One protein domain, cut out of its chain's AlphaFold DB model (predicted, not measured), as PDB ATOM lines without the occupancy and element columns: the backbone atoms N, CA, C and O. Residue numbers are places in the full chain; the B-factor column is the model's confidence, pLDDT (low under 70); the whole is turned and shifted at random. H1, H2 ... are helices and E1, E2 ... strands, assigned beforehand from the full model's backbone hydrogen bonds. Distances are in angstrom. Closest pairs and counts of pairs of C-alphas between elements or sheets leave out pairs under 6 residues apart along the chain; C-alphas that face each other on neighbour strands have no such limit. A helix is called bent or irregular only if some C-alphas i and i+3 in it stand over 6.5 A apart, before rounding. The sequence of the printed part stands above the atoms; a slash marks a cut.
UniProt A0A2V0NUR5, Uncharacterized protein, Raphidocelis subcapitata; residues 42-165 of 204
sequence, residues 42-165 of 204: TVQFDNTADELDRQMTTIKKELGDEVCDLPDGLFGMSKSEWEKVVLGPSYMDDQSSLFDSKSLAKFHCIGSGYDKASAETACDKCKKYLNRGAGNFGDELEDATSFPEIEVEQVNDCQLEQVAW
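What this domain is: This is residues 42 to 165 of the 204 residues of an uncharacterized protein of Raphidocelis subcapitata (UniProt A0A2V0NUR5). A strongly twisted wall of four antiparallel strands has helices H1, H3 and H4 packed over one face, while no named helix covers the other. H1 covers the E2 and E3 side, H3 runs along E4, and H4 crosses E4 near its start; little H2 sits off the sheet, beside H1. The 124 printed residues hold four named helices and four named strands, in the order E1 H1 H2 E2 E3 H3 H4 E4, and the class is mixed, helices and strands. The sheet order is E2 E3 E1 E4. The whole is compact, with a radius of gyration of the C-alphas of 13.9 A, and elongated, spanning 43 by 28 by 28 A.

How they stand to each other: In the sheet, E2, residues 86 to 94, and E3, residues 103 to 109, form a hairpin, with N 87 and O 108 2.8 A apart. E1, residues 42 to 45, is the antiparallel neighbour of E3, with N 45 and O 103 at 2.8 A. Edge strand E4, residues 152 to 164, is antiparallel to E1, with N 44 and O 154 at 2.8 A. H1, residues 49 to 66, is on the sheet over E2 and E3, at a height over the sheet of 8.3 A; its closest C-alphas to E2 are those of Ala 49 and Asp 94, 5.2 A. H1 is irregular, C-alphas 54 and 57 being 7.8 A apart. H3, residues 116 to 132, lies over E4 on the same face, along the strands at 16 degrees to E4 on the local plane; the C-alphas of Leu 130 and Val 155 are closest, 5.3 A. H4, residues 135 to 142, lies only just over E4, with 3 C-alphas falling on it, and touches H1 through residues 59 to 66 of H1 alone, closest at the C-alphas of Glu 62 and Leu 141, 6.2 A. H2, residues 79 to 82, is not on the sheet and only just touches H1, with 3 pairs of C-alphas within 8 A, the closest those of Lys 61 and Trp 82, 6.4 A. Two split strand-helix-strand units, same-way strands with another strand between them in the sheet, have right-handed crossovers: E1, H1 H2, E2, with E3 between, and E3, H3 H4, E4, with E1 between. Every O i to N i+4 pair is within hydrogen-bond range in H3, but 12 of 14 in H1 and 3 of 4 in H4; H2 is too short for such a pair.

Where its parts are: E1 begins at C-alpha 42, (-11.726, -41.067, -28.355). E4 is 28.4 A long, bends by 72 degrees at residue 161 and ends at C-alpha 164, (-2.239, -43.311, -44.185). H3 measures 24.2 A, H1 21.5 A, E2 20.9 A and E3 19.4 A.

The domain as a whole: The C-alphas of Leu 98 and Gly 113 are the two farthest apart, 43.5 A. The printed part has no cut, and its one long link is H1 to H2. The mean pLDDT of the printed part is 75.4; it is under 70 at residues 69 to 85, 88 to 89, 111 to 113 and 132 to 149.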
ATOM      1  N   THR A  42     -11.386 -39.872 -29.142       90.38
ATOM      2  CA  THR A  42     -11.726 -41.067 -28.355       90.38
ATOM      3  C   THR A  42     -12.872 -40.743 -27.414       90.38
ATOM      4  O   THR A  42     -12.738 -39.853 -26.576       90.38
ATOM      5  N   VAL A  43     -13.973 -41.476 -27.547       87.56
ATOM      6  CA  VAL A  43     -15.207 -41.276 -26.781       87.56
ATOM      7  C   VAL A  43     -15.503 -42.527 -25.963       87.56
ATOM      8  O   VAL A  43     -15.334 -43.650 -26.448       87.56
ATOM      9  N   GLN A  44     -15.910 -42.315 -24.719       88.62
ATOM     10  CA  GLN A  44     -16.415 -43.325 -23.809       88.62
ATOM     11  C   GLN A  44     -17.939 -43.245 -23.761       88.62
ATOM     12  O   GLN A  44     -18.489 -42.166 -23.554       88.62
ATOM     13  N   PHE A  45     -18.593 -44.383 -23.949       88.19
ATOM     14  CA  PHE A  45     -20.046 -44.519 -23.959       88.19
ATOM     15  C   PHE A  45     -20.504 -45.416 -22.810       88.19
ATOM     16  O   PHE A  45     -19.839 -46.426 -22.543       88.19
ATOM     17  N   ASP A  46     -21.657 -45.102 -22.218       88.19
ATOM     18  CA  ASP A  46     -22.392 -45.963 -21.274       88.19
ATOM     19  C   ASP A  46     -23.277 -46.965 -22.047       88.19
ATOM     20  O   ASP A  46     -24.488 -47.120 -21.881       88.19
ATOM     21  N   ASN A  47     -22.665 -47.624 -23.032       87.75
ATOM     22  CA  ASN A  47     -23.314 -48.635 -23.847       87.75
ATOM     23  C   ASN A  47     -22.344 -49.780 -24.151       87.75
ATOM     24  O   ASN A  47     -21.120 -49.621 -24.177       87.75
ATOM     25  N   THR A  48     -22.903 -50.953 -24.452       87.25
ATOM     26  CA  THR A  48     -22.122 -52.093 -24.958       87.25
ATOM     27  C   THR A  48     -21.647 -51.846 -26.388       87.25
ATOM     28  O   THR A  48     -22.292 -51.131 -27.160       87.25
ATOM     29  N   ALA A  49     -20.558 -52.499 -26.789       85.06
ATOM     30  CA  ALA A  49     -20.009 -52.331 -28.131       85.06
ATOM     31  C   ALA A  49     -20.979 -52.807 -29.231       85.06
ATOM     32  O   ALA A  49     -21.000 -52.242 -30.322       85.06
ATOM     33  N   ASP A  50     -21.811 -53.811 -28.935       84.25
ATOM     34  CA  ASP A  50     -22.857 -54.287 -29.848       84.25
ATOM     35  C   ASP A  50     -23.951 -53.230 -30.074       84.25
ATOM     36  O   ASP A  50     -24.495 -53.128 -31.176       84.25
ATOM     37  N   GLU A  51     -24.278 -52.436 -29.053       85.12
ATOM     38  CA  GLU A  51     -25.245 -51.343 -29.170       85.12
ATOM     39  C   GLU A  51     -24.651 -50.173 -29.965       85.12
ATOM     40  O   GLU A  51     -25.277 -49.682 -30.906       85.12
ATOM     41  N   LEU A  52     -23.387 -49.823 -29.697       84.06
ATOM     42  CA  LEU A  52     -22.662 -48.837 -30.502       84.06
ATOM     43  C   LEU A  52     -22.576 -49.242 -31.979       84.06
ATOM     44  O   LEU A  52     -22.761 -48.399 -32.856       84.06
ATOM     45  N   ASP A  53     -22.325 -50.519 -32.286       83.69
ATOM     46  CA  ASP A  53     -22.235 -51.003 -33.671       83.69
ATOM     47  C   ASP A  53     -23.570 -50.853 -34.421       83.69
ATOM     48  O   ASP A  53     -23.597 -50.410 -35.575       83.69
ATOM     49  N   ARG A  54     -24.698 -51.125 -33.748       83.75
ATOM     50  CA  ARG A  54     -26.045 -50.922 -34.316       83.75
ATOM     51  C   ARG A  54     -26.326 -49.456 -34.628       83.75
ATOM     52  O   ARG A  54     -27.013 -49.164 -35.609       83.75
ATOM     53  N   GLN A  55     -25.773 -48.552 -33.829       80.25
ATOM     54  CA  GLN A  55     -26.024 -47.114 -33.906       80.25
ATOM     55  C   GLN A  55     -24.893 -46.312 -34.550       80.25
ATOM     56  O   GLN A  55     -24.953 -45.087 -34.649       80.25
ATOM     57  N   MET A  56     -23.883 -46.995 -35.079       80.75
ATOM     58  CA  MET A  56     -22.655 -46.386 -35.582       80.75
ATOM     59  C   MET A  56     -22.889 -45.329 -36.668       80.75
ATOM     60  O   MET A  56     -22.112 -44.389 -36.824       80.75
ATOM     61  N   THR A  57     -23.961 -45.481 -37.446       79.12
ATOM     62  CA  THR A  57     -24.349 -44.496 -38.468       79.12
ATOM     63  C   THR A  57     -24.775 -43.176 -37.825       79.12
ATOM     64  O   THR A  57     -24.376 -42.117 -38.301       79.12
ATOM     65  N   THR A  58     -25.552 -43.243 -36.746       79.38
ATOM     66  CA  THR A  58     -26.014 -42.078 -35.989       79.38
ATOM     67  C   THR A  58     -24.845 -41.429 -35.260       79.38
ATOM     68  O   THR A  58     -24.583 -40.254 -35.475       79.38
ATOM     69  N   ILE A  59     -24.051 -42.218 -34.527       80.81
ATOM     70  CA  ILE A  59     -22.889 -41.721 -33.769       80.81
ATOM     71  C   ILE A  59     -21.934 -40.930 -34.668       80.81
ATOM     72  O   ILE A  59     -21.490 -39.844 -34.316       80.81
ATOM     73  N   LYS A  60     -21.627 -41.447 -35.864       80.44
ATOM     74  CA  LYS A  60     -20.742 -40.751 -36.808       80.44
ATOM     75  C   LYS A  60     -21.337 -39.470 -37.373       80.44
ATOM     76  O   LYS A  60     -20.573 -38.553 -37.663       80.44
ATOM     77  N   LYS A  61     -22.654 -39.435 -37.589       76.94
ATOM     78  CA  LYS A  61     -23.348 -38.241 -38.068       76.94
ATOM     79  C   LYS A  61     -23.233 -37.134 -37.023       76.94
ATOM     80  O   LYS A  61     -22.673 -36.091 -37.332       76.94
ATOM     81  N   GLU A  62     -23.654 -37.418 -35.795       78.44
ATOM     82  CA  GLU A  62     -23.658 -36.425 -34.717       78.44
ATOM     83  C   GLU A  62     -22.231 -35.991 -34.341       78.44
ATOM     84  O   GLU A  62     -21.946 -34.805 -34.221       78.44
ATOM     85  N   LEU A  63     -21.270 -36.923 -34.296       79.00
ATOM     86  CA  LEU A  63     -19.856 -36.575 -34.111       79.00
ATOM     87  C   LEU A  63     -19.318 -35.685 -35.247       79.00
ATOM     88  O   LEU A  63     -18.449 -34.836 -35.029       79.00
ATOM     89  N   GLY A  64     -19.806 -35.897 -36.469       77.69
ATOM     90  CA  GLY A  64     -19.474 -35.071 -37.622       77.69
ATOM     91  C   GLY A  64     -19.967 -33.645 -37.464       77.69
ATOM     92  O   GLY A  64     -19.189 -32.717 -37.700       77.69
ATOM     93  N   ASP A  65     -21.225 -33.505 -37.055       75.12
ATOM     94  CA  ASP A  65     -21.903 -32.225 -36.868       75.12
ATOM     95  C   ASP A  65     -21.244 -31.433 -35.717       75.12
ATOM     96  O   ASP A  65     -20.859 -30.275 -35.903       75.12
ATOM     97  N   GLU A  66     -20.963 -32.087 -34.587       76.75
ATOM     98  CA  GLU A  66     -20.411 -31.437 -33.390       76.75
ATOM     99  C   GLU A  66     -18.895 -31.176 -33.455       76.75
ATOM    100  O   GLU A  66     -18.404 -30.094 -33.109       76.75
ATOM    101  N   VAL A  67     -18.103 -32.162 -33.896       77.00
ATOM    102  CA  VAL A  67     -16.634 -32.119 -33.750       77.00
ATOM    103  C   VAL A  67     -15.922 -31.817 -35.057       77.00
ATOM    104  O   VAL A  67     -14.973 -31.032 -35.071       77.00
ATOM    105  N   CYS A  68     -16.349 -32.420 -36.165       74.38
ATOM    106  CA  CYS A  68     -15.563 -32.400 -37.397       74.38
ATOM    107  C   CYS A  68     -15.731 -31.123 -38.248       74.38
ATOM    108  O   CYS A  68     -15.257 -31.097 -39.385       74.38
ATOM    109  N   ASP A  69     -16.349 -30.076 -37.686       65.06
ATOM    110  CA  ASP A  69     -16.525 -28.739 -38.275       65.06
ATOM    111  C   ASP A  69     -16.999 -28.790 -39.729       65.06
ATOM    112  O   ASP A  69     -16.391 -28.241 -40.656       65.06
ATOM    113  N   LEU A  70     -18.090 -29.528 -39.927       59.31
ATOM    114  CA  LEU A  70     -18.829 -29.472 -41.172       59.31
ATOM    115  C   LEU A  70     -19.309 -28.028 -41.359       59.31
ATOM    116  O   LEU A  70     -19.855 -27.458 -40.418       59.31
ATOM    117  N   PRO A  71     -19.068 -27.403 -42.526       52.03
ATOM    118  CA  PRO A  71     -19.342 -25.985 -42.717       52.03
ATOM    119  C   PRO A  71     -20.788 -25.652 -42.330       52.03
ATOM    120  O   PRO A  71     -21.725 -26.247 -42.870       52.03
ATOM    121  N   ASP A  72     -20.929 -24.709 -41.391       41.28
ATOM    122  CA  ASP A  72     -22.198 -24.256 -40.817       41.28
ATOM    123  C   ASP A  72     -23.246 -24.025 -41.921       41.28
ATOM    124  O   ASP A  72     -23.076 -23.173 -42.798       41.28
ATOM    125  N   GLY A  73     -24.345 -24.787 -41.883       40.06
ATOM    126  CA  GLY A  73     -25.475 -24.623 -42.809       40.06
ATOM    127  C   GLY A  73     -25.870 -25.847 -43.641       40.06
ATOM    128  O   GLY A  73     -26.679 -25.707 -44.556       40.06
ATOM    129  N   LEU A  74     -25.358 -27.040 -43.335       43.91
ATOM    130  CA  LEU A  74     -25.658 -28.275 -44.074       43.91
ATOM    131  C   LEU A  74     -26.487 -29.288 -43.267       43.91
ATOM    132  O   LEU A  74     -26.205 -30.485 -43.261       43.91
ATOM    133  N   PHE A  75     -27.593 -28.830 -42.675       38.44
ATOM    134  CA  PHE A  75     -28.731 -29.714 -42.403       38.44
ATOM    135  C   PHE A  75     -29.174 -30.336 -43.741       38.44
ATOM    136  O   PHE A  75     -29.861 -29.689 -44.532       38.44
ATOM    137  N   GLY A  76     -28.732 -31.561 -44.039       46.81
ATOM    138  CA  GLY A  76     -29.075 -32.254 -45.288       46.81
ATOM    139  C   GLY A  76     -27.921 -32.869 -46.079       46.81
ATOM    140  O   GLY A  76     -28.157 -33.298 -47.211       46.81
ATOM    141  N   MET A  77     -26.701 -32.956 -45.533       55.34
ATOM    142  CA  MET A  77     -25.672 -33.792 -46.161       55.34
ATOM    143  C   MET A  77     -26.118 -35.250 -46.264       55.34
ATOM    144  O   MET A  77     -26.710 -35.834 -45.350       55.34
ATOM    145  N   SER A  78     -25.793 -35.857 -47.398       55.19
ATOM    146  CA  SER A  78     -26.063 -37.268 -47.637       55.19
ATOM    147  C   SER A  78     -25.156 -38.148 -46.773       55.19
ATOM    148  O   SER A  78     -24.034 -37.772 -46.433       55.19
ATOM    149  N   LYS A  79     -25.594 -39.385 -46.501       61.34
ATOM    150  CA  LYS A  79     -24.776 -40.422 -45.843       61.34
ATOM    151  C   LYS A  79     -23.345 -40.509 -46.392       61.34
ATOM    152  O   LYS A  79     -22.386 -40.662 -45.650       61.34
ATOM    153  N   SER A  80     -23.211 -40.336 -47.705       63.62
ATOM    154  CA  SER A  80     -21.938 -40.429 -48.418       63.62
ATOM    155  C   SER A  80     -20.974 -39.261 -48.188       63.62
ATOM    156  O   SER A  80     -19.831 -39.333 -48.639       63.62
ATOM    157  N   GLU A  81     -21.420 -38.161 -47.585       65.69
ATOM    158  CA  GLU A  81     -20.599 -36.973 -47.346       65.69
ATOM    159  C   GLU A  81     -20.017 -36.982 -45.939       65.69
ATOM    160  O   GLU A  81     -18.805 -36.840 -45.809       65.69
ATOM    161  N   TRP A  82     -20.810 -37.275 -44.903       63.09
ATOM    162  CA  TRP A  82     -20.256 -37.394 -43.552       63.09
ATOM    163  C   TRP A  82     -19.380 -38.644 -43.388       63.09
ATOM    164  O   TRP A  82     -18.367 -38.571 -42.700       63.09
ATOM    165  N   GLU A  83     -19.646 -39.751 -44.100       66.94
ATOM    166  CA  GLU A  83     -18.746 -40.925 -44.123       66.94
ATOM    167  C   GLU A  83     -17.358 -40.604 -44.709       66.94
ATOM    168  O   GLU A  83     -16.404 -41.349 -44.484       66.94
ATOM    169  N   LYS A  84     -17.226 -39.506 -45.466       67.69
ATOM    170  CA  LYS A  84     -15.932 -39.026 -45.973       67.69
ATOM    171  C   LYS A  84     -15.215 -38.108 -44.994       67.69
ATOM    172  O   LYS A  84     -14.035 -37.862 -45.207       67.69
ATOM    173  N   VAL A  85     -15.906 -37.579 -43.987       69.00
ATOM    174  CA  VAL A  85     -15.366 -36.592 -43.040       69.00
ATOM    175  C   VAL A  85     -15.102 -37.229 -41.681       69.00
ATOM    176  O   VAL A  85     -14.062 -36.959 -41.085       69.00
ATOM    177  N   VAL A  86     -15.992 -38.112 -41.225       74.06
ATOM    178  CA  VAL A  86     -15.839 -38.894 -39.997       74.06
ATOM    179  C   VAL A  86     -15.541 -40.337 -40.355       74.06
ATOM    180  O   VAL A  86     -16.388 -41.078 -40.858       74.06
ATOM    181  N   LEU A  87     -14.327 -40.765 -40.052       75.00
ATOM    182  CA  LEU A  87     -13.924 -42.153 -40.177       75.00
ATOM    183  C   LEU A  87     -13.949 -42.821 -38.819       75.00
ATOM    184  O   LEU A  87     -13.570 -42.242 -37.811       75.00
ATOM    185  N   GLY A  88     -14.372 -44.074 -38.787       67.50
ATOM    186  CA  GLY A  88     -14.369 -44.824 -37.547       67.50
ATOM    187  C   GLY A  88     -15.356 -45.989 -37.518       67.50
ATOM    188  O   GLY A  88     -15.983 -46.275 -38.542       67.50
ATOM    189  N   PRO A  89     -15.469 -46.658 -36.361       69.69
ATOM    190  CA  PRO A  89     -14.456 -46.584 -35.318       69.69
ATOM    191  C   PRO A  89     -13.166 -47.238 -35.856       69.69
ATOM    192  O   PRO A  89     -13.210 -48.255 -36.548       69.69
ATOM    193  N   SER A  90     -12.007 -46.619 -35.642       73.00
ATOM    194  CA  SER A  90     -10.711 -47.249 -35.946       73.00
ATOM    195  C   SER A  90     -10.281 -48.215 -34.846       73.00
ATOM    196  O   SER A  90      -9.428 -49.073 -35.071       73.00
ATOM    197  N   TYR A  91     -10.909 -48.089 -33.678       79.81
ATOM    198  CA  TYR A  91     -10.799 -48.964 -32.525       79.81
ATOM    199  C   TYR A  91     -12.111 -48.914 -31.737       79.81
ATOM    200  O   TYR A  91     -12.682 -47.835 -31.587       79.81
ATOM    201  N   MET A  92     -12.572 -50.067 -31.252       84.19
ATOM    202  CA  MET A  92     -13.706 -50.193 -30.337       84.19
ATOM    203  C   MET A  92     -13.362 -51.254 -29.287       84.19
ATOM    204  O   MET A  92     -12.937 -52.352 -29.656       84.19
ATOM    205  N   ASP A  93     -13.506 -50.912 -28.011       84.69
ATOM    206  CA  ASP A  93     -13.218 -51.771 -26.858       84.69
ATOM    207  C   ASP A  93     -14.455 -51.884 -25.987       84.69
ATOM    208  O   ASP A  93     -14.925 -50.878 -25.458       84.69
ATOM    209  N   ASP A  94     -14.968 -53.103 -25.852       83.62
ATOM    210  CA  ASP A  94     -16.058 -53.390 -24.933       83.62
ATOM    211  C   ASP A  94     -15.479 -53.649 -23.541       83.62
ATOM    212  O   ASP A  94     -14.787 -54.645 -23.309       83.62
ATOM    213  N   GLN A  95     -15.749 -52.731 -22.625       84.62
ATOM    214  CA  GLN A  95     -15.361 -52.797 -21.219       84.62
ATOM    215  C   GLN A  95     -16.563 -53.103 -20.318       84.62
ATOM    216  O   GLN A  95     -16.468 -52.970 -19.096       84.62
ATOM    217  N   SER A  96     -17.682 -53.534 -20.907       82.19
ATOM    218  CA  SER A  96     -18.903 -53.855 -20.176       82.19
ATOM    219  C   SER A  96     -18.701 -55.028 -19.214       82.19
ATOM    220  O   SER A  96     -17.949 -55.977 -19.455       82.19
ATOM    221  N   SER A  97     -19.427 -54.976 -18.104       82.69
ATOM    222  CA  SER A  97     -19.471 -55.980 -17.046       82.69
ATOM    223  C   SER A  97     -20.920 -56.390 -16.752       82.69
ATOM    224  O   SER A  97     -21.861 -55.901 -17.363       82.69
ATOM    225  N   LEU A  98     -21.129 -57.290 -15.784       77.94
ATOM    226  CA  LEU A  98     -22.483 -57.666 -15.349       77.94
ATOM    227  C   LEU A  98     -23.263 -56.519 -14.678       77.94
ATOM    228  O   LEU A  98     -24.460 -56.672 -14.450       77.94
ATOM    229  N   PHE A  99     -22.593 -55.420 -14.322       81.62
ATOM    230  CA  PHE A  99     -23.169 -54.325 -13.540       81.62
ATOM    231  C   PHE A  99     -23.061 -52.956 -14.218       81.62
ATOM    232  O   PHE A  99     -23.604 -51.999 -13.681       81.62
ATOM    233  N   ASP A 100     -22.345 -52.863 -15.339       82.12
ATOM    234  CA  ASP A 100     -22.007 -51.596 -15.989       82.12
ATOM    235  C   ASP A 100     -21.770 -51.831 -17.487       82.12
ATOM    236  O   ASP A 100     -21.124 -52.826 -17.832       82.12
ATOM    237  N   SER A 101     -22.291 -50.974 -18.362       85.00
ATOM    238  CA  SER A 101     -22.176 -51.123 -19.821       85.00
ATOM    239  C   SER A 101     -21.265 -50.042 -20.360       85.00
ATOM    240  O   SER A 101     -21.660 -48.901 -20.463       85.00
ATOM    241  N   LYS A 102     -20.034 -50.376 -20.731       88.12
ATOM    242  CA  LYS A 102     -19.033 -49.352 -21.020       88.12
ATOM    243  C   LYS A 102     -18.237 -49.708 -22.246       88.12
ATOM    244  O   LYS A 102     -17.685 -50.802 -22.320       88.12
ATOM    245  N   SER A 103     -18.124 -48.772 -23.178       88.75
ATOM    246  CA  SER A 103     -17.333 -48.973 -24.390       88.75
ATOM    247  C   SER A 103     -16.505 -47.750 -24.737       88.75
ATOM    248  O   SER A 103     -16.940 -46.613 -24.574       88.75
ATOM    249  N   LEU A 104     -15.306 -47.984 -25.259       89.25
ATOM    250  CA  LEU A 104     -14.434 -46.942 -25.795       89.25
ATOM    251  C   LEU A 104     -14.364 -47.069 -27.307       89.25
ATOM    252  O   LEU A 104     -14.023 -48.136 -27.813       89.25
ATOM    253  N   ALA A 105     -14.614 -45.983 -28.032       87.69
ATOM    254  CA  ALA A 105     -14.462 -45.949 -29.479       87.69
ATOM    255  C   ALA A 105     -13.595 -44.768 -29.932       87.69
ATOM    256  O   ALA A 105     -13.735 -43.645 -29.447       87.69
ATOM    257  N   LYS A 106     -12.691 -45.031 -30.884       89.44
ATOM    258  CA  LYS A 106     -11.838 -44.020 -31.523       89.44
ATOM    259  C   LYS A 106     -12.352 -43.706 -32.925       89.44
ATOM    260  O   LYS A 106     -12.472 -44.600 -33.760       89.44
ATOM    261  N   PHE A 107     -12.588 -42.433 -33.196       88.19
ATOM    262  CA  PHE A 107     -12.998 -41.879 -34.482       88.19
ATOM    263  C   PHE A 107     -11.916 -40.940 -35.023       88.19
ATOM    264  O   PHE A 107     -11.048 -40.481 -34.286       88.19
ATOM    265  N   HIS A 108     -11.959 -40.644 -36.317       87.62
ATOM    266  CA  HIS A 108     -11.064 -39.717 -36.994       87.62
ATOM    267  C   HIS A 108     -11.876 -38.703 -37.803       87.62
ATOM    268  O   HIS A 108     -12.525 -39.068 -38.780       87.62
ATOM    269  N   CYS A 109     -11.792 -37.429 -37.440       85.38
ATOM    270  CA  CYS A 109     -12.287 -36.308 -38.232       85.38
ATOM    271  C   CYS A 109     -11.215 -35.866 -39.231       85.38
ATOM    272  O   CYS A 109     -10.139 -35.433 -38.827       85.38
ATOM    273  N   ILE A 110     -11.495 -35.917 -40.526       74.19
ATOM    274  CA  ILE A 110     -10.567 -35.461 -41.577       74.19
ATOM    275  C   ILE A 110     -10.686 -33.955 -41.836       74.19
ATOM    276  O   ILE A 110      -9.776 -33.339 -42.392       74.19
ATOM    277  N   GLY A 111     -11.809 -33.353 -41.440       64.12
ATOM    278  CA  GLY A 111     -12.174 -32.006 -41.867       64.12
ATOM    279  C   GLY A 111     -12.421 -31.932 -43.381       64.12
ATOM    280  O   GLY A 111     -12.321 -32.922 -44.108       64.12
ATOM    281  N   SER A 112     -12.771 -30.750 -43.883       62.28
ATOM    282  CA  SER A 112     -13.259 -30.565 -45.258       62.28
ATOM    283  C   SER A 112     -12.178 -30.613 -46.356       62.28
ATOM    284  O   SER A 112     -12.523 -30.585 -47.540       62.28
ATOM    285  N   GLY A 113     -10.886 -30.728 -46.008       64.12
ATOM    286  CA  GLY A 113      -9.776 -30.550 -46.960       64.12
ATOM    287  C   GLY A 113      -8.604 -31.538 -46.896       64.12
ATOM    288  O   GLY A 113      -7.673 -31.387 -47.687       64.12
ATOM    289  N   TYR A 114      -8.614 -32.547 -46.011       70.62
ATOM    290  CA  TYR A 114      -7.457 -33.434 -45.724       70.62
ATOM    291  C   TYR A 114      -6.190 -32.708 -45.233       70.62
ATOM    292  O   TYR A 114      -5.115 -33.312 -45.121       70.62
ATOM    293  N   ASP A 115      -6.290 -31.408 -44.981       80.62
ATOM    294  CA  ASP A 115      -5.189 -30.545 -44.604       80.62
ATOM    295  C   ASP A 115      -5.092 -30.392 -43.083       80.62
ATOM    296  O   ASP A 115      -6.028 -30.646 -42.322       80.62
ATOM    297  N   LYS A 116      -3.914 -29.961 -42.638       85.12
ATOM    298  CA  LYS A 116      -3.601 -29.822 -41.218       85.12
ATOM    299  C   LYS A 116      -4.471 -28.773 -40.524       85.12
ATOM    300  O   LYS A 116      -4.815 -28.991 -39.371       85.12
ATOM    301  N   ALA A 117      -4.832 -27.681 -41.201       84.00
ATOM    302  CA  ALA A 117      -5.602 -26.605 -40.582       84.00
ATOM    303  C   ALA A 117      -7.039 -27.059 -40.295       84.00
ATOM    304  O   ALA A 117      -7.532 -26.858 -39.190       84.00
ATOM    305  N   SER A 118      -7.675 -27.753 -41.242       80.00
ATOM    306  CA  SER A 118      -9.006 -28.337 -41.030       80.00
ATOM    307  C   SER A 118      -9.013 -29.354 -39.881       80.00
ATOM    308  O   SER A 118      -9.903 -29.332 -39.030       80.00
ATOM    309  N   ALA A 119      -7.996 -30.218 -39.812       83.12
ATOM    310  CA  ALA A 119      -7.859 -31.187 -38.727       83.12
ATOM    311  C   ALA A 119      -7.557 -30.523 -37.365       83.12
ATOM    312  O   ALA A 119      -8.058 -30.976 -36.335       83.12
ATOM    313  N   GLU A 120      -6.777 -29.438 -37.341       86.94
ATOM    314  CA  GLU A 120      -6.517 -28.642 -36.133       86.94
ATOM    315  C   GLU A 120      -7.798 -28.011 -35.590       86.94
ATOM    316  O   GLU A 120      -8.064 -28.138 -34.395       86.94
ATOM    317  N   THR A 121      -8.633 -27.429 -36.454       83.88
ATOM    318  CA  THR A 121      -9.917 -26.850 -36.043       83.88
ATOM    319  C   THR A 121     -10.837 -27.897 -35.415       83.88
ATOM    320  O   THR A 121     -11.379 -27.666 -34.331       83.88
ATOM    321  N   ALA A 122     -10.956 -29.079 -36.033       83.38
ATOM    322  CA  ALA A 122     -11.726 -30.189 -35.468       83.38
ATOM    323  C   ALA A 122     -11.182 -30.620 -34.092       83.38
ATOM    324  O   ALA A 122     -11.938 -30.849 -33.147       83.38
ATOM    325  N   CYS A 123      -9.859 -30.662 -33.934       87.31
ATOM    326  CA  CYS A 123      -9.228 -30.975 -32.654       87.31
ATOM    327  C   CYS A 123      -9.405 -29.894 -31.596       87.31
ATOM    328  O   CYS A 123      -9.563 -30.221 -30.421       87.31
ATOM    329  N   ASP A 124      -9.423 -28.625 -31.972       86.94
ATOM    330  CA  ASP A 124      -9.693 -27.547 -31.030       86.94
ATOM    331  C   ASP A 124     -11.164 -27.533 -30.594       86.94
ATOM    332  O   ASP A 124     -11.440 -27.222 -29.432       86.94
ATOM    333  N   LYS A 125     -12.104 -27.952 -31.455       82.94
ATOM    334  CA  LYS A 125     -13.488 -28.250 -31.049       82.94
ATOM    335  C   LYS A 125     -13.554 -29.441 -30.098       82.94
ATOM    336  O   LYS A 125     -14.070 -29.292 -28.995       82.94
ATOM    337  N   CYS A 126     -12.947 -30.570 -30.459       85.56
ATOM    338  CA  CYS A 126     -12.867 -31.760 -29.606       85.56
ATOM    339  C   CYS A 126     -12.332 -31.422 -28.204       85.56
ATOM    340  O   CYS A 126     -12.932 -31.776 -27.190       85.56
ATOM    341  N   LYS A 127     -11.244 -30.645 -28.123       86.25
ATOM    342  CA  LYS A 127     -10.657 -30.214 -26.847       86.25
ATOM    343  C   LYS A 127     -11.598 -29.345 -26.014       86.25
ATOM    344  O   LYS A 127     -11.455 -29.325 -24.795       86.25
ATOM    345  N   LYS A 128     -12.539 -28.607 -26.612       82.94
ATOM    346  CA  LYS A 128     -13.557 -27.881 -25.832       82.94
ATOM    347  C   LYS A 128     -14.449 -28.861 -25.083       82.94
ATOM    348  O   LYS A 128     -14.702 -28.620 -23.910       82.94
ATOM    349  N   TYR A 129     -14.856 -29.958 -25.715       77.88
ATOM    350  CA  TYR A 129     -15.640 -31.011 -25.064       77.88
ATOM    351  C   TYR A 129     -14.818 -31.760 -24.008       77.88
ATOM    352  O   TYR A 129     -15.274 -31.894 -22.876       77.88
ATOM    353  N   LEU A 130     -13.556 -32.091 -24.310       79.19
ATOM    354  CA  LEU A 130     -12.615 -32.663 -23.335       79.19
ATOM    355  C   LEU A 130     -12.468 -31.782 -22.077       79.19
ATOM    356  O   LEU A 130     -12.476 -32.278 -20.957       79.19
ATOM    357  N   ASN A 131     -12.360 -30.461 -22.255       75.00
ATOM    358  CA  ASN A 131     -12.154 -29.512 -21.155       75.00
ATOM    359  C   ASN A 131     -13.448 -29.091 -20.432       75.00
ATOM    360  O   ASN A 131     -13.371 -28.545 -19.333       75.00
ATOM    361  N   ARG A 132     -14.624 -29.286 -21.044       67.31
ATOM    362  CA  ARG A 132     -15.933 -28.950 -20.451       67.31
ATOM    363  C   ARG A 132     -16.466 -30.042 -19.519       67.31
ATOM    364  O   ARG A 132     -17.348 -29.741 -18.718       67.31
ATOM    365  N   GLY A 133     -15.911 -31.252 -19.588       58.72
ATOM    366  CA  GLY A 133     -16.394 -32.420 -18.853       58.72
ATOM    367  C   GLY A 133     -17.605 -33.082 -19.522       58.72
ATOM    368  O   GLY A 133     -18.278 -32.463 -20.344       58.72
ATOM    369  N   ALA A 134     -17.845 -34.339 -19.139       54.09
ATOM    370  CA  ALA A 134     -18.875 -35.271 -19.614       54.09
ATOM    371  C   ALA A 134     -20.185 -34.637 -20.125       54.09
ATOM    372  O   ALA A 134     -20.565 -34.852 -21.272       54.09
ATOM    373  N   GLY A 135     -20.827 -33.806 -19.292       55.28
ATOM    374  CA  GLY A 135     -22.223 -33.404 -19.487       55.28
ATOM    375  C   GLY A 135     -22.522 -32.727 -20.823       55.28
ATOM    376  O   GLY A 135     -23.432 -33.134 -21.514       55.28
ATOM    377  N   ASN A 136     -21.716 -31.760 -21.271       61.75
ATOM    378  CA  ASN A 136     -22.108 -30.962 -22.446       61.75
ATOM    379  C   ASN A 136     -21.877 -31.656 -23.799       61.75
ATOM    380  O   ASN A 136     -22.321 -31.139 -24.814       61.75
ATOM    381  N   PHE A 137     -21.083 -32.731 -23.851       69.25
ATOM    382  CA  PHE A 137     -20.920 -33.506 -25.087       69.25
ATOM    383  C   PHE A 137     -21.924 -34.655 -25.146       69.25
ATOM    384  O   PHE A 137     -22.403 -34.967 -26.230       69.25
ATOM    385  N   GLY A 138     -22.244 -35.240 -23.983       63.28
ATOM    386  CA  GLY A 138     -23.360 -36.168 -23.827       63.28
ATOM    387  C   GLY A 138     -24.673 -35.517 -24.198       63.28
ATOM    388  O   GLY A 138     -25.281 -35.984 -25.145       63.28
ATOM    389  N   ASP A 139     -25.020 -34.381 -23.592       66.62
ATOM    390  CA  ASP A 139     -26.296 -33.698 -23.845       66.62
ATOM    391  C   ASP A 139     -26.538 -33.434 -25.352       66.62
ATOM    392  O   ASP A 139     -27.607 -33.741 -25.873       66.62
ATOM    393  N   GLU A 140     -25.532 -32.936 -26.084       67.06
ATOM    394  CA  GLU A 140     -25.653 -32.647 -27.528       67.06
ATOM    395  C   GLU A 140     -25.769 -33.929 -28.381       67.06
ATOM    396  O   GLU A 140     -26.471 -33.940 -29.394       67.06
ATOM    397  N   LEU A 141     -25.099 -35.026 -27.992       69.19
ATOM    398  CA  LEU A 141     -25.191 -36.303 -28.715       69.19
ATOM    399  C   LEU A 141     -26.479 -37.069 -28.363       69.19
ATOM    400  O   LEU A 141     -27.081 -37.696 -29.234       69.19
ATOM    401  N   GLU A 142     -26.897 -37.012 -27.100       64.25
ATOM    402  CA  GLU A 142     -28.063 -37.689 -26.528       64.25
ATOM    403  C   GLU A 142     -29.361 -37.096 -27.079       64.25
ATOM    404  O   GLU A 142     -30.204 -37.851 -27.577       64.25
ATOM    405  N   ASP A 143     -29.479 -35.763 -27.124       62.78
ATOM    406  CA  ASP A 143     -30.649 -35.057 -27.672       62.78
ATOM    407  C   ASP A 143     -30.910 -35.400 -29.152       62.78
ATOM    408  O   ASP A 143     -32.045 -35.320 -29.643       62.78
ATOM    409  N   ALA A 144     -29.872 -35.815 -29.883       58.28
ATOM    410  CA  ALA A 144     -29.961 -36.145 -31.297       58.28
ATOM    411  C   ALA A 144     -30.364 -37.608 -31.581       58.28
ATOM    412  O   ALA A 144     -30.762 -37.926 -32.712       58.28
ATOM    413  N   THR A 145     -30.312 -38.511 -30.591       58.72
ATOM    414  CA  THR A 145     -30.627 -39.939 -30.782       58.72
ATOM    415  C   THR A 145     -31.975 -40.310 -30.174       58.72
ATOM    416  O   THR A 145     -32.160 -40.353 -28.967       58.72
ATOM    417  N   SER A 146     -32.975 -40.589 -31.017       55.84
ATOM    418  CA  SER A 146     -34.335 -40.794 -30.508       55.84
ATOM    419  C   SER A 146     -34.624 -42.184 -29.929       55.84
ATOM    420  O   SER A 146     -35.698 -42.291 -29.370       55.84
ATOM    421  N   PHE A 147     -33.787 -43.226 -30.087       51.00
ATOM    422  CA  PHE A 147     -33.929 -44.588 -29.500       51.00
ATOM    423  C   PHE A 147     -32.879 -45.558 -30.105       51.00
ATOM    424  O   PHE A 147     -32.778 -45.591 -31.339       51.00
ATOM    425  N   PRO A 148     -32.277 -46.500 -29.344       57.25
ATOM    426  CA  PRO A 148     -31.899 -46.450 -27.919       57.25
ATOM    427  C   PRO A 148     -30.963 -45.275 -27.611       57.25
ATOM    428  O   PRO A 148     -30.210 -44.872 -28.490       57.25
ATOM    429  N   GLU A 149     -31.027 -44.733 -26.397       69.62
ATOM    430  CA  GLU A 149     -30.207 -43.595 -25.960       69.62
ATOM    431  C   GLU A 149     -28.721 -43.992 -26.016       69.62
ATOM    432  O   GLU A 149     -28.270 -44.905 -25.316       69.62
ATOM    433  N   ILE A 150     -27.975 -43.381 -26.943       76.44
ATOM    434  CA  ILE A 150     -26.516 -43.444 -26.904       76.44
ATOM    435  C   ILE A 150     -26.084 -42.477 -25.824       76.44
ATOM    436  O   ILE A 150     -26.159 -41.271 -26.022       76.44
ATOM    437  N   GLU A 151     -25.628 -43.024 -24.708       80.56
ATOM    438  CA  GLU A 151     -25.206 -42.247 -23.555       80.56
ATOM    439  C   GLU A 151     -23.699 -42.037 -23.651       80.56
ATOM    440  O   GLU A 151     -22.910 -42.994 -23.687       80.56
ATOM    441  N   VAL A 152     -23.278 -40.777 -23.751       83.12
ATOM    442  CA  VAL A 152     -21.851 -40.456 -23.809       83.12
ATOM    443  C   VAL A 152     -21.378 -40.101 -22.421       83.12
ATOM    444  O   VAL A 152     -21.683 -39.041 -21.885       83.12
ATOM    445  N   GLU A 153     -20.526 -40.952 -21.867       82.25
ATOM    446  CA  GLU A 153     -19.957 -40.689 -20.557       82.25
ATOM    447  C   GLU A 153     -18.915 -39.570 -20.631       82.25
ATOM    448  O   GLU A 153     -18.899 -38.696 -19.776       82.25
ATOM    449  N   GLN A 154     -18.013 -39.578 -21.623       84.69
ATOM    450  CA  GLN A 154     -17.016 -38.510 -21.794       84.69
ATOM    451  C   GLN A 154     -16.188 -38.637 -23.078       84.69
ATOM    452  O   GLN A 154     -16.009 -39.711 -23.651       84.69
ATOM    453  N   VAL A 155     -15.588 -37.518 -23.489       85.88
ATOM    454  CA  VAL A 155     -14.465 -37.508 -24.436       85.88
ATOM    455  C   VAL A 155     -13.174 -37.726 -23.651       85.88
ATOM    456  O   VAL A 155     -12.880 -36.967 -22.734       85.88
ATOM    457  N   ASN A 156     -12.390 -38.738 -24.021       85.75
ATOM    458  CA  ASN A 156     -11.163 -39.114 -23.309       85.75
ATOM    459  C   ASN A 156      -9.901 -38.521 -23.927       85.75
ATOM    460  O   ASN A 156      -8.922 -38.291 -23.220       85.75
ATOM    461  N   ASP A 157      -9.893 -38.330 -25.247       89.19
ATOM    462  CA  ASP A 157      -8.692 -37.907 -25.959       89.19
ATOM    463  C   ASP A 157      -9.021 -37.231 -27.295       89.19
ATOM    464  O   ASP A 157      -9.966 -37.619 -27.985       89.19
ATOM    465  N   CYS A 158      -8.198 -36.248 -27.657       89.44
ATOM    466  CA  CYS A 158      -8.301 -35.451 -28.879       89.44
ATOM    467  C   CYS A 158      -6.892 -35.214 -29.441       89.44
ATOM    468  O   CYS A 158      -6.174 -34.327 -28.963       89.44
ATOM    469  N   GLN A 159      -6.486 -35.974 -30.459       90.12
ATOM    470  CA  GLN A 159      -5.122 -35.921 -30.999       90.12
ATOM    471  C   GLN A 159      -5.081 -35.578 -32.479       90.12
ATOM    472  O   GLN A 159      -5.750 -36.196 -33.298       90.12
ATOM    473  N   LEU A 160      -4.225 -34.623 -32.832       90.06
ATOM    474  CA  LEU A 160      -3.908 -34.347 -34.224       90.06
ATOM    475  C   LEU A 160      -2.901 -35.392 -34.718       90.06
ATOM    476  O   LEU A 160      -1.768 -35.440 -34.238       90.06
ATOM    477  N   GLU A 161      -3.298 -36.202 -35.691       88.44
ATOM    478  CA  GLU A 161      -2.494 -37.308 -36.208       88.44
ATOM    479  C   GLU A 161      -2.402 -37.240 -37.737       88.44
ATOM    480  O   GLU A 161      -3.334 -36.820 -38.425       88.44
ATOM    481  N   GLN A 162      -1.270 -37.682 -38.288       86.75
ATOM    482  CA  GLN A 162      -1.136 -37.929 -39.720       86.75
ATOM    483  C   GLN A 162      -1.301 -39.427 -39.974       86.75
ATOM    484  O   GLN A 162      -0.559 -40.246 -39.432       86.75
ATOM    485  N   VAL A 163      -2.266 -39.790 -40.811       81.56
ATOM    486  CA  VAL A 163      -2.665 -41.181 -41.058       81.56
ATOM    487  C   VAL A 163      -2.521 -41.533 -42.531       81.56
ATOM    488  O   VAL A 163      -2.658 -40.678 -43.407       81.56
ATOM    489  N   ALA A 164      -2.238 -42.803 -42.818       80.50
ATOM    490  CA  ALA A 164      -2.239 -43.311 -44.185       80.50
ATOM    491  C   ALA A 164      -3.661 -43.274 -44.765       80.50
ATOM    492  O   ALA A 164      -4.627 -43.609 -44.077       80.50
ATOM    493  N   TRP A 165      -3.779 -42.887 -46.034       71.00
ATOM    494  CA  TRP A 165      -5.057 -42.740 -46.723       71.00
ATOM    495  C   TRP A 165      -5.216 -43.766 -47.862       71.00
ATOM    496  O   TRP A 165      -4.253 -44.003 -48.598       71.00
TER     497      TRP A 165